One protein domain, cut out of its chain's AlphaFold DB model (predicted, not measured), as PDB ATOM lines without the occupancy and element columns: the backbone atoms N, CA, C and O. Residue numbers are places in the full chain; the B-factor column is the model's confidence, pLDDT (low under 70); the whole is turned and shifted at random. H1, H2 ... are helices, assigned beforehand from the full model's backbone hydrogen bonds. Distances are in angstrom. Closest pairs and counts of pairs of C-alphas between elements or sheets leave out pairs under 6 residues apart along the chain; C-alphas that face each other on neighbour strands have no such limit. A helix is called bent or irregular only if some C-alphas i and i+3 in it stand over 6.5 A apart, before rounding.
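Overview. This is residues 409 to 495 of the 496 residues of the protein "Ankyrin_rpt-contain_dom domain-containing protein" of Nasonia vitripennis (UniProt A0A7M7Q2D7). One long helix, H3, is the axis of a loose rod, and the four other helices are set round it. H2 folds back beside the first part of H3 and meets it only at the corner by their link, H1 packs on residues 442 to 449 of H3, and further on H4 crosses H3 while H5 packs on it at a slant. The printed part has 87 residues with five named helices, H1 to H5 in order along the chain, and no named strand; its class is all helix. It is loose, with a radius of gyration of the C-alphas of 15.2 A, and spans 46 by 22 by 22 A.

Along the chain. Start at Lys 409 and go to C-alpha 412 at (-31.440, 75.872, 93.143), where the short helix H1, residues 412 to 415, begins. H2, residues 418 to 430, is 20.0 A long and irregular: its C-alphas 426 and 429 are 7.7 A apart. Find C-alpha 435 at (-33.860, 67.841, 109.335); from there H3, residues 435 to 463, runs 41.5 A to C-alpha 463. H4, residues 471 to 477, measures 10.1 A. H5, residues 482 to 493, measures 16.7 A and ends at C-alpha 493 at (-51.422, 68.501, 77.686).

Arrangement. Begin with H3, the hub, which touches four helices. It touches H1 with residues 442 to 449 alone; the closest C-alphas, of Ala 412 and Ala 445, are 5.5 A apart. H2 and H3 only just touch, with 3 pairs of C-alphas within 8 A, and only at the corner; the closest C-alphas, of His 428 and Gln 435, are 6.0 A apart. These two run opposite ways at a shallow tilt of 19 degrees. H1 and H2 also only just touch, with 3 such pairs, and only at the corner; the closest C-alphas, of Val 415 and Val 421, are 6.0 A apart. Further along, residues 452 to 456 of H3 touch H4, about perpendicular at 76 degrees, with the closest C-alphas, of Thr 456 and Tyr 473, 6.0 A apart. H5 touches H3, with the closest C-alphas, of Ala 455 and Ile 489, 5.3 A apart. They run the same way at a steep tilt of 37 degrees, only just past shallow. H4 and H5 are close but not clearly touching: the closest C-alphas, of Leu 477 and Leu 485, are 7.5 A apart. H1 and H2 are each apart from H4 and H5. In H3, H4 and H5 every O i to N i+4 pair is within hydrogen-bond range, in H2 7 of 9 are, and H1 is too short for such a pair.

Size, cuts and confidence. Look to Met 433 and Asn 464 for the two C-alphas farthest apart, at 47.5 A. The printed part has no cut and no long link. The mean pLDDT of the printed part is 87.5; residues 465 to 466 and 494 to 495 are under 70.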
ATOM      1  N   LYS A 409     -29.205  81.335 100.202       85.44
ATOM      2  CA  LYS A 409     -30.492  82.023  99.967       85.44
ATOM      3  C   LYS A 409     -31.484  81.159  99.188       85.44
ATOM      4  O   LYS A 409     -32.687  81.253  99.400       85.44
ATOM      5  N   THR A 410     -30.981  80.323  98.283       85.88
ATOM      6  CA  THR A 410     -31.772  79.377  97.493       85.88
ATOM      7  C   THR A 410     -31.037  78.042  97.403       85.88
ATOM      8  O   THR A 410     -29.810  78.004  97.491       85.88
ATOM      9  N   ALA A 411     -31.780  76.951  97.211       90.12
ATOM     10  CA  ALA A 411     -31.211  75.618  96.999       90.12
ATOM     11  C   ALA A 411     -31.143  75.209  95.512       90.12
ATOM     12  O   ALA A 411     -30.840  74.059  95.200       90.12
ATOM     13  N   ALA A 412     -31.376  76.145  94.582       87.19
ATOM     14  CA  ALA A 412     -31.440  75.872  93.143       87.19
ATOM     15  C   ALA A 412     -30.163  75.202  92.598       87.19
ATOM     16  O   ALA A 412     -30.239  74.245  91.834       87.19
ATOM     17  N   SER A 413     -28.976  75.642  93.032       86.88
ATOM     18  CA  SER A 413     -27.703  75.043  92.600       86.88
ATOM     19  C   SER A 413     -27.510  73.603  93.080       86.88
ATOM     20  O   SER A 413     -26.819  72.832  92.422       86.88
ATOM     21  N   TYR A 414     -28.109  73.242  94.216       87.12
ATOM     22  CA  TYR A 414     -27.980  71.911  94.806       87.12
ATOM     23  C   TYR A 414     -28.855  70.901  94.064       87.12
ATOM     24  O   TYR A 414     -28.397  69.801  93.760       87.12
ATOM     25  N   VAL A 415     -30.083  71.290  93.707       89.56
ATOM     26  CA  VAL A 415     -31.049  70.388  93.057       89.56
ATOM     27  C   VAL A 415     -30.733  70.097  91.590       89.56
ATOM     28  O   VAL A 415     -31.136  69.054  91.083       89.56
ATOM     29  N   LYS A 416     -29.935  70.944  90.925       85.81
ATOM     30  CA  LYS A 416     -29.425  70.674  89.568       85.81
ATOM     31  C   LYS A 416     -28.498  69.458  89.501       85.81
ATOM     32  O   LYS A 416     -28.351  68.851  88.443       85.81
ATOM     33  N   ASN A 417     -27.850  69.094  90.607       87.44
ATOM     34  CA  ASN A 417     -26.943  67.955  90.653       87.44
ATOM     35  C   ASN A 417     -27.599  66.784  91.387       87.44
ATOM     36  O   ASN A 417     -27.640  66.737  92.616       87.44
ATOM     37  N   LYS A 418     -28.035  65.779  90.625       87.12
ATOM     38  CA  LYS A 418     -28.683  64.582  91.171       87.12
ATOM     39  C   LYS A 418     -27.846  63.875  92.249       87.12
ATOM     40  O   LYS A 418     -28.405  63.419  93.240       87.12
ATOM     41  N   LYS A 419     -26.513  63.842  92.106       88.25
ATOM     42  CA  LYS A 419     -25.624  63.233  93.111       88.25
ATOM     43  C   LYS A 419     -25.631  64.007  94.430       88.25
ATOM     44  O   LYS A 419     -25.561  63.386  95.484       88.25
ATOM     45  N   LEU A 420     -25.731  65.340  94.381       88.81
ATOM     46  CA  LEU A 420     -25.852  66.169  95.585       88.81
ATOM     47  C   LEU A 420     -27.180  65.908  96.299       88.81
ATOM     48  O   LEU A 420     -27.191  65.783  97.518       88.81
ATOM     49  N   VAL A 421     -28.275  65.770  95.548       91.06
ATOM     50  CA  VAL A 421     -29.598  65.443  96.107       91.06
ATOM     51  C   VAL A 421     -29.597  64.052  96.753       91.06
ATOM     52  O   VAL A 421     -30.032  63.899  97.891       91.06
ATOM     53  N   GLU A 422     -29.051  63.038  96.078       90.62
ATOM     54  CA  GLU A 422     -28.919  61.684  96.638       90.62
ATOM     55  C   GLU A 422     -28.050  61.676  97.905       90.62
ATOM     56  O   GLU A 422     -28.413  61.070  98.915       90.62
ATOM     57  N   ALA A 423     -26.925  62.396  97.888       90.19
ATOM     58  CA  ALA A 423     -26.037  62.485  99.038       90.19
ATOM     59  C   ALA A 423     -26.646  63.275 100.210       90.19
ATOM     60  O   ALA A 423     -26.402  62.930 101.369       90.19
ATOM     61  N   PHE A 424     -27.471  64.288  99.920       93.88
ATOM     62  CA  PHE A 424     -28.273  64.996 100.915       93.88
ATOM     63  C   PHE A 424     -29.204  64.020 101.643       93.88
ATOM     64  O   PHE A 424     -29.083  63.855 102.861       93.88
ATOM     65  N   TYR A 425     -30.061  63.292 100.916       94.38
ATOM     66  CA  TYR A 425     -30.991  62.350 101.551       94.38
ATOM     67  C   TYR A 425     -30.275  61.165 102.220       94.38
ATOM     68  O   TYR A 425     -30.767  60.623 103.207       94.38
ATOM     69  N   ALA A 426     -29.063  60.808 101.790       91.81
ATOM     70  CA  ALA A 426     -28.265  59.796 102.477       91.81
ATOM     71  C   ALA A 426     -27.769  60.231 103.872       91.81
ATOM     72  O   ALA A 426     -27.486  59.366 104.695       91.81
ATOM     73  N   LYS A 427     -27.644  61.539 104.154       93.50
ATOM     74  CA  LYS A 427     -26.979  62.056 105.370       93.50
ATOM     75  C   LYS A 427     -27.821  63.013 106.222       93.50
ATOM     76  O   LYS A 427     -27.492  63.205 107.385       93.50
ATOM     77  N   HIS A 428     -28.891  63.607 105.695       93.00
ATOM     78  CA  HIS A 428     -29.695  64.618 106.406       93.00
ATOM     79  C   HIS A 428     -30.232  64.155 107.778       93.00
ATOM     80  O   HIS A 428     -30.287  64.956 108.706       93.00
ATOM     81  N   HIS A 429     -30.541  62.863 107.938       93.25
ATOM     82  CA  HIS A 429     -31.008  62.257 109.193       93.25
ATOM     83  C   HIS A 429     -29.990  62.321 110.351       93.25
ATOM     84  O   HIS A 429     -30.341  62.035 111.493       93.25
ATOM     85  N   ILE A 430     -28.730  62.685 110.075       93.19
ATOM     86  CA  ILE A 430     -27.702  62.960 111.094       93.19
ATOM     87  C   ILE A 430     -28.073  64.201 111.926       93.19
ATOM     88  O   ILE A 430     -27.605  64.337 113.055       93.19
ATOM     89  N   PHE A 431     -28.933  65.078 111.395       94.56
ATOM     90  CA  PHE A 431     -29.318  66.351 112.004       94.56
ATOM     91  C   PHE A 431     -30.815  66.398 112.352       94.56
ATOM     92  O   PHE A 431     -31.554  67.188 111.762       94.56
ATOM     93  N   PRO A 432     -31.312  65.547 113.267       92.00
ATOM     94  CA  PRO A 432     -32.743  65.438 113.543       92.00
ATOM     95  C   PRO A 432     -33.396  66.750 114.010       92.00
ATOM     96  O   PRO A 432     -34.572  66.966 113.715       92.00
ATOM     97  N   MET A 433     -32.677  67.665 114.674       91.00
ATOM     98  CA  MET A 433     -33.249  68.968 115.042       91.00
ATOM     99  C   MET A 433     -33.553  69.807 113.798       91.00
ATOM    100  O   MET A 433     -34.622  70.409 113.703       91.00
ATOM    101  N   TYR A 434     -32.645  69.848 112.830       94.94
ATOM    102  CA  TYR A 434     -32.761  70.720 111.656       94.94
ATOM    103  C   TYR A 434     -33.249  70.007 110.388       94.94
ATOM    104  O   TYR A 434     -33.439  70.661 109.362       94.94
ATOM    105  N   GLN A 435     -33.489  68.696 110.460       94.56
ATOM    106  CA  GLN A 435     -33.860  67.841 109.335       94.56
ATOM    107  C   GLN A 435     -35.015  68.430 108.519       94.56
ATOM    108  O   GLN A 435     -34.852  68.669 107.327       94.56
ATOM    109  N   GLY A 436     -36.139  68.755 109.164       93.31
ATOM    110  CA  GLY A 436     -37.315  69.281 108.466       93.31
ATOM    111  C   GLY A 436     -37.084  70.635 107.783       93.31
ATOM    112  O   GLY A 436     -37.652  70.894 106.727       93.31
ATOM    113  N   ILE A 437     -36.214  71.490 108.335       94.88
ATOM    114  CA  ILE A 437     -35.853  72.783 107.722       94.88
ATOM    115  C   ILE A 437     -34.996  72.552 106.469       94.88
ATOM    116  O   ILE A 437     -35.190  73.199 105.439       94.88
ATOM    117  N   LEU A 438     -34.044  71.621 106.555       95.31
ATOM    118  CA  LEU A 438     -33.194  71.236 105.433       95.31
ATOM    119  C   LEU A 438     -34.010  70.587 104.305       95.31
ATOM    120  O   LEU A 438     -33.841  70.960 103.142       95.31
ATOM    121  N   GLU A 439     -34.904  69.657 104.648       95.19
ATOM    122  CA  GLU A 439     -35.829  69.001 103.718       95.19
ATOM    123  C   GLU A 439     -36.720  70.029 103.027       95.19
ATOM    124  O   GLU A 439     -36.679  70.127 101.807       95.19
ATOM    125  N   ALA A 440     -37.420  70.888 103.778       94.19
ATOM    126  CA  ALA A 440     -38.284  71.921 103.201       94.19
ATOM    127  C   ALA A 440     -37.541  72.816 102.195       94.19
ATOM    128  O   ALA A 440     -38.095  73.207 101.163       94.19
ATOM    129  N   LYS A 441     -36.267  73.121 102.463       93.88
ATOM    130  CA  LYS A 441     -35.424  73.929 101.579       93.88
ATOM    131  C   LYS A 441     -35.066  73.208 100.277       93.88
ATOM    132  O   LYS A 441     -35.123  73.831  99.214       93.88
ATOM    133  N   ILE A 442     -34.693  71.929 100.355       94.69
ATOM    134  CA  ILE A 442     -34.374  71.099  99.185       94.69
ATOM    135  C   ILE A 442     -35.643  70.768  98.399       94.69
ATOM    136  O   ILE A 442     -35.676  71.019  97.198       94.69
ATOM    137  N   ASP A 443     -36.696  70.300  99.063       94.25
ATOM    138  CA  ASP A 443     -37.961  69.887  98.454       94.25
ATOM    139  C   ASP A 443     -38.611  71.042  97.687       94.25
ATOM    140  O   ASP A 443     -39.035  70.872  96.544       94.25
ATOM    141  N   LYS A 444     -38.613  72.257  98.260       92.25
ATOM    142  CA  LYS A 444     -39.120  73.459  97.578       92.25
ATOM    143  C   LYS A 444     -38.344  73.766  96.295       92.25
ATOM    144  O   LYS A 444     -38.939  74.142  95.285       92.25
ATOM    145  N   ALA A 445     -37.018  73.631  96.321       92.69
ATOM    146  CA  ALA A 445     -36.193  73.855  95.136       92.69
ATOM    147  C   ALA A 445     -36.350  72.729  94.105       92.69
ATOM    148  O   ALA A 445     -36.373  73.003  92.906       92.69
ATOM    149  N   LEU A 446     -36.496  71.484  94.562       94.31
ATOM    150  CA  LEU A 446     -36.659  70.310  93.714       94.31
ATOM    151  C   LEU A 446     -37.995  70.354  92.970       94.31
ATOM    152  O   LEU A 446     -38.023  70.144  91.761       94.31
ATOM    153  N   GLU A 447     -39.083  70.694  93.663       94.44
ATOM    154  CA  GLU A 447     -40.402  70.838  93.044       94.44
ATOM    155  C   GLU A 447     -40.417  71.989  92.033       94.44
ATOM    156  O   GLU A 447     -40.932  71.842  90.925       94.44
ATOM    157  N   ARG A 448     -39.764  73.116  92.354       92.75
ATOM    158  CA  ARG A 448     -39.583  74.213  91.396       92.75
ATOM    159  C   ARG A 448     -38.839  73.754  90.141       92.75
ATOM    160  O   ARG A 448     -39.285  74.067  89.041       92.75
ATOM    161  N   GLN A 449     -37.728  73.032  90.295       92.06
ATOM    162  CA  GLN A 449     -36.954  72.522  89.160       92.06
ATOM    163  C   GLN A 449     -37.789  71.552  88.320       92.06
ATOM    164  O   GLN A 449     -37.869  71.709  87.107       92.06
ATOM    165  N   ARG A 450     -38.501  70.622  88.963       92.12
ATOM    166  CA  ARG A 450     -39.413  69.685  88.298       92.12
ATOM    167  C   ARG A 450     -40.489  70.404  87.478       92.12
ATOM    168  O   ARG A 450     -40.808  69.963  86.375       92.12
ATOM    169  N   LEU A 451     -41.079  71.479  88.005       92.56
ATOM    170  CA  LEU A 451     -42.060  72.280  87.267       92.56
ATOM    171  C   LEU A 451     -41.430  72.968  86.053       92.56
ATOM    172  O   LEU A 451     -42.041  72.965  84.989       92.56
ATOM    173  N   ILE A 452     -40.218  73.514  86.188       91.19
ATOM    174  CA  ILE A 452     -39.486  74.107  85.061       91.19
ATOM    175  C   ILE A 452     -39.207  73.043  83.996       91.19
ATOM    176  O   ILE A 452     -39.548  73.259  82.841       91.19
ATOM    177  N   ASP A 453     -38.676  71.879  84.374       89.38
ATOM    178  CA  ASP A 453     -38.334  70.804  83.434       89.38
ATOM    179  C   ASP A 453     -39.571  70.306  82.666       89.38
ATOM    180  O   ASP A 453     -39.552  70.176  81.441       89.38
ATOM    181  N   ASN A 454     -40.688  70.089  83.368       90.75
ATOM    182  CA  ASN A 454     -41.946  69.666  82.746       90.75
ATOM    183  C   ASN A 454     -42.537  70.744  81.825       90.75
ATOM    184  O   ASN A 454     -43.059  70.428  80.751       90.75
ATOM    185  N   ALA A 455     -42.466  72.012  82.235       90.06
ATOM    186  CA  ALA A 455     -42.901  73.136  81.415       90.06
ATOM    187  C   ALA A 455     -42.031  73.266  80.158       90.06
ATOM    188  O   ALA A 455     -42.575  73.455  79.075       90.06
ATOM    189  N   THR A 456     -40.714  73.082  80.274       89.81
ATOM    190  CA  THR A 456     -39.775  73.069  79.145       89.81
ATOM    191  C   THR A 456     -40.138  71.994  78.127       89.81
ATOM    192  O   THR A 456     -40.249  72.303  76.944       89.81
ATOM    193  N   ILE A 457     -40.396  70.758  78.572       87.38
ATOM    194  CA  ILE A 457     -40.823  69.660  77.686       87.38
ATOM    195  C   ILE A 457     -42.131  70.024  76.970       87.38
ATOM    196  O   ILE A 457     -42.228  69.896  75.752       87.38
ATOM    197  N   SER A 458     -43.116  70.531  77.714       86.31
ATOM    198  CA  SER A 458     -44.424  70.905  77.156       86.31
ATOM    199  C   SER A 458     -44.301  72.041  76.129       86.31
ATOM    200  O   SER A 458     -44.921  72.007  75.068       86.31
ATOM    201  N   PHE A 459     -43.470  73.046  76.415       83.56
ATOM    202  CA  PHE A 459     -43.247  74.192  75.533       83.56
ATOM    203  C   PHE A 459     -42.443  73.799  74.284       83.56
ATOM    204  O   PHE A 459     -42.766  74.246  73.183       83.56
ATOM    205  N   PHE A 460     -41.455  72.908  74.433       83.56
ATOM    206  CA  PHE A 460     -40.702  72.331  73.322       83.56
ATOM    207  C   PHE A 460     -41.598  71.541  72.367       83.56
ATOM    208  O   PHE A 460     -41.531  71.776  71.162       83.56
ATOM    209  N   ASN A 461     -42.472  70.668  72.877       82.69
ATOM    210  CA  ASN A 461     -43.388  69.885  72.040       82.69
ATOM    211  C   ASN A 461     -44.266  70.773  71.143       82.69
ATOM    212  O   ASN A 461     -44.577  70.410  70.010       82.69
ATOM    213  N   VAL A 462     -44.642  71.953  71.641       82.25
ATOM    214  CA  VAL A 462     -45.541  72.883  70.949       82.25
ATOM    215  C   VAL A 462     -44.799  73.795  69.974       82.25
ATOM    216  O   VAL A 462     -45.270  74.012  68.859       82.25
ATOM    217  N   LEU A 463     -43.660  74.362  70.382       79.88
ATOM    218  CA  LEU A 463     -42.917  75.319  69.556       79.88
ATOM    219  C   LEU A 463     -41.929  74.654  68.596       79.88
ATOM    220  O   LEU A 463     -41.582  75.257  67.580       79.88
ATOM    221  N   ASN A 464     -41.460  73.446  68.924       79.62
ATOM    222  CA  ASN A 464     -40.411  72.707  68.221       79.62
ATOM    223  C   ASN A 464     -39.189  73.590  67.883       79.62
ATOM    224  O   ASN A 464     -38.623  73.532  66.789       79.62
ATOM    225  N   PHE A 465     -38.835  74.475  68.818       68.00
ATOM    226  CA  PHE A 465     -37.816  75.509  68.664       68.00
ATOM    227  C   PHE A 465     -36.777  75.380  69.780       68.00
ATOM    228  O   PHE A 465     -37.148  75.429  70.945       68.00
ATOM    229  N   ALA A 466     -35.492  75.273  69.430       66.25
ATOM    230  CA  ALA A 466     -34.370  75.038  70.353       66.25
ATOM    231  C   ALA A 466     -34.437  73.707  71.134       66.25
ATOM    232  O   ALA A 466     -35.491  73.098  71.279       66.25
ATOM    233  N   ASP A 467     -33.286  73.223  71.601       76.25
ATOM    234  CA  ASP A 467     -33.210  71.997  72.405       76.25
ATOM    235  C   ASP A 467     -33.822  72.254  73.802       76.25
ATOM    236  O   ASP A 467     -33.590  73.325  74.363       76.25
ATOM    237  N   PRO A 468     -34.577  71.316  74.403       72.38
ATOM    238  CA  PRO A 468     -35.058  71.428  75.785       72.38
ATOM    239  C   PRO A 468     -33.960  71.708  76.823       72.38
ATOM    240  O   PRO A 468     -34.239  72.230  77.896       72.38
ATOM    241  N   SER A 469     -32.709  71.350  76.529       73.62
ATOM    242  CA  SER A 469     -31.548  71.641  77.376       73.62
ATOM    243  C   SER A 469     -30.964  73.048  77.191       73.62
ATOM    244  O   SER A 469     -30.012  73.404  77.887       73.62
ATOM    245  N   ASP A 470     -31.512  73.854  76.276       77.19
ATOM    246  CA  ASP A 470     -31.070  75.227  76.036       77.19
ATOM    247  C   ASP A 470     -31.394  76.127  77.245       77.19
ATOM    248  O   ASP A 470     -32.522  76.157  77.753       77.19
ATOM    249  N   GLU A 471     -30.404  76.916  77.678       81.00
ATOM    250  CA  GLU A 471     -30.515  77.887  78.776       81.00
ATOM    251  C   GLU A 471     -31.677  78.871  78.551       81.00
ATOM    252  O   GLU A 471     -32.254  79.398  79.506       81.00
ATOM    253  N   PHE A 472     -32.060  79.088  77.288       83.12
ATOM    254  CA  PHE A 472     -33.233  79.865  76.908       83.12
ATOM    255  C   PHE A 472     -34.505  79.465  77.675       83.12
ATOM    256  O   PHE A 472     -35.191  80.343  78.213       83.12
ATOM    257  N   TYR A 473     -34.820  78.167  77.745       81.88
ATOM    258  CA  TYR A 473     -36.041  77.679  78.392       81.88
ATOM    259  C   TYR A 473     -35.999  77.911  79.895       81.88
ATOM    260  O   TYR A 473     -36.925  78.497  80.457       81.88
ATOM    261  N   GLU A 474     -34.889  77.527  80.532       80.06
ATOM    262  CA  GLU A 474     -34.706  77.694  81.972       80.06
ATOM    263  C   GLU A 474     -34.834  79.171  82.363       80.06
ATOM    264  O   GLU A 474     -35.574  79.527  83.283       80.06
ATOM    265  N   ARG A 475     -34.176  80.059  81.612       85.31
ATOM    266  CA  ARG A 475     -34.189  81.495  81.884       85.31
ATOM    267  C   ARG A 475     -35.563  82.113  81.654       85.31
ATOM    268  O   ARG A 475     -35.986  82.934  82.462       85.31
ATOM    269  N   THR A 476     -36.276  81.710  80.607       86.38
ATOM    270  CA  THR A 476     -37.612  82.244  80.300       86.38
ATOM    271  C   THR A 476     -38.640  81.784  81.333       86.38
ATOM    272  O   THR A 476     -39.352  82.608  81.906       86.38
ATOM    273  N   LEU A 477     -38.667  80.487  81.645       89.50
ATOM    274  CA  LEU A 477     -39.600  79.900  82.608       89.50
ATOM    275  C   LEU A 477     -39.274  80.284  84.059       89.50
ATOM    276  O   LEU A 477     -40.158  80.258  84.916       89.50
ATOM    277  N   SER A 478     -38.038  80.718  84.344       86.44
ATOM    278  CA  SER A 478     -37.661  81.225  85.669       86.44
ATOM    279  C   SER A 478     -38.507  82.423  86.127       86.44
ATOM    280  O   SER A 478     -38.713  82.573  87.331       86.44
ATOM    281  N   TYR A 479     -39.051  83.215  85.191       89.00
ATOM    282  CA  TYR A 479     -39.921  84.363  85.481       89.00
ATOM    283  C   TYR A 479     -41.369  83.977  85.820       89.00
ATOM    284  O   TYR A 479     -42.096  84.790  86.389       89.00
ATOM    285  N   CYS A 480     -41.804  82.762  85.484       91.44
ATOM    286  CA  CYS A 480     -43.161  82.286  85.747       91.44
ATOM    287  C   CYS A 480     -43.313  81.849  87.206       91.44
ATOM    288  O   CYS A 480     -42.434  81.168  87.737       91.44
ATOM    289  N   SER A 481     -44.437  82.145  87.861       91.19
ATOM    290  CA  SER A 481     -44.728  81.545  89.170       91.19
ATOM    291  C   SER A 481     -44.940  80.030  89.042       91.19
ATOM    292  O   SER A 481     -45.156  79.515  87.946       91.19
ATOM    293  N   ASN A 482     -44.900  79.278  90.148       92.81
ATOM    294  CA  ASN A 482     -45.235  77.847  90.092       92.81
ATOM    295  C   ASN A 482     -46.659  77.621  89.576       92.81
ATOM    296  O   ASN A 482     -46.891  76.681  88.825       92.81
ATOM    297  N   LYS A 483     -47.592  78.515  89.925       90.44
ATOM    298  CA  LYS A 483     -48.966  78.480  89.421       90.44
ATOM    299  C   LYS A 483     -49.012  78.649  87.901       90.44
ATOM    300  O   LYS A 483     -49.705  77.893  87.233       90.44
ATOM    301  N   ASP A 484     -48.236  79.586  87.358       91.88
ATOM    302  CA  ASP A 484     -48.156  79.797  85.908       91.88
ATOM    303  C   ASP A 484     -47.544  78.588  85.194       91.88
ATOM    304  O   ASP A 484     -48.045  78.184  84.148       91.88
ATOM    305  N   LEU A 485     -46.503  77.976  85.773       92.94
ATOM    306  CA  LEU A 485     -45.900  76.758  85.223       92.94
ATOM    307  C   LEU A 485     -46.888  75.588  85.216       92.94
ATOM    308  O   LEU A 485     -46.984  74.894  84.209       92.94
ATOM    309  N   ILE A 486     -47.635  75.384  86.304       91.69
ATOM    310  CA  ILE A 486     -48.670  74.341  86.386       91.69
ATOM    311  C   ILE A 486     -49.739  74.574  85.314       91.69
ATOM    312  O   ILE A 486     -50.002  73.678  84.517       91.69
ATOM    313  N   ASN A 487     -50.276  75.794  85.222       90.81
ATOM    314  CA  ASN A 487     -51.272  76.146  84.208       90.81
ATOM    315  C   ASN A 487     -50.751  75.922  82.778       90.81
ATOM    316  O   ASN A 487     -51.502  75.479  81.911       90.81
ATOM    317  N   LEU A 488     -49.474  76.227  82.523       89.81
ATOM    318  CA  LEU A 488     -48.835  76.004  81.229       89.81
ATOM    319  C   LEU A 488     -48.707  74.509  80.914       89.81
ATOM    320  O   LEU A 488     -49.029  74.098  79.803       89.81
ATOM    321  N   ILE A 489     -48.262  73.699  81.876       90.38
ATOM    322  CA  ILE A 489     -48.141  72.244  81.714       90.38
ATOM    323  C   ILE A 489     -49.513  71.627  81.421       90.38
ATOM    324  O   ILE A 489     -49.645  70.834  80.489       90.38
ATOM    325  N   ASP A 490     -50.532  71.990  82.196       89.19
ATOM    326  CA  ASP A 490     -51.865  71.397  82.079       89.19
ATOM    327  C   ASP A 490     -52.570  71.848  80.793       89.19
ATOM    328  O   ASP A 490     -53.083  71.019  80.043       89.19
ATOM    329  N   GLY A 491     -52.503  73.140  80.459       84.62
ATOM    330  CA  GLY A 491     -53.140  73.682  79.255       84.62
ATOM    331  C   GLY A 491     -52.528  73.200  77.934       84.62
ATOM    332  O   GLY A 491     -53.190  73.265  76.896       84.62
ATOM    333  N   LEU A 492     -51.276  72.729  77.942       79.06
ATOM    334  CA  LEU A 492     -50.620  72.169  76.755       79.06
ATOM    335  C   LEU A 492     -50.837  70.657  76.614       79.06
ATOM    336  O   LEU A 492     -50.912  70.180  75.486       79.06
ATOM    337  N   LYS A 493     -51.034  69.925  77.719       71.12
ATOM    338  CA  LYS A 493     -51.422  68.501  77.686       71.12
ATOM    339  C   LYS A 493     -52.803  68.266  77.084       71.12
ATOM    340  O   LYS A 493     -53.015  67.240  76.461       71.12
ATOM    341  N   GLU A 494     -53.740  69.198  77.253       61.94
ATOM    342  CA  GLU A 494     -55.087  69.091  76.668       61.94
ATOM    343  C   GLU A 494     -55.115  69.281  75.136       61.94
ATOM    344  O   GLU A 494     -56.165  69.111  74.515       61.94
ATOM    345  N   ARG A 495     -53.990  69.672  74.517       56.00
ATOM    346  CA  ARG A 495     -53.875  69.926  73.069       56.00
ATOM    347  C   ARG A 495     -53.158  68.818  72.287       56.00
ATOM    348  O   ARG A 495     -53.160  68.892  71.058       56.00
TER     349      ARG A 495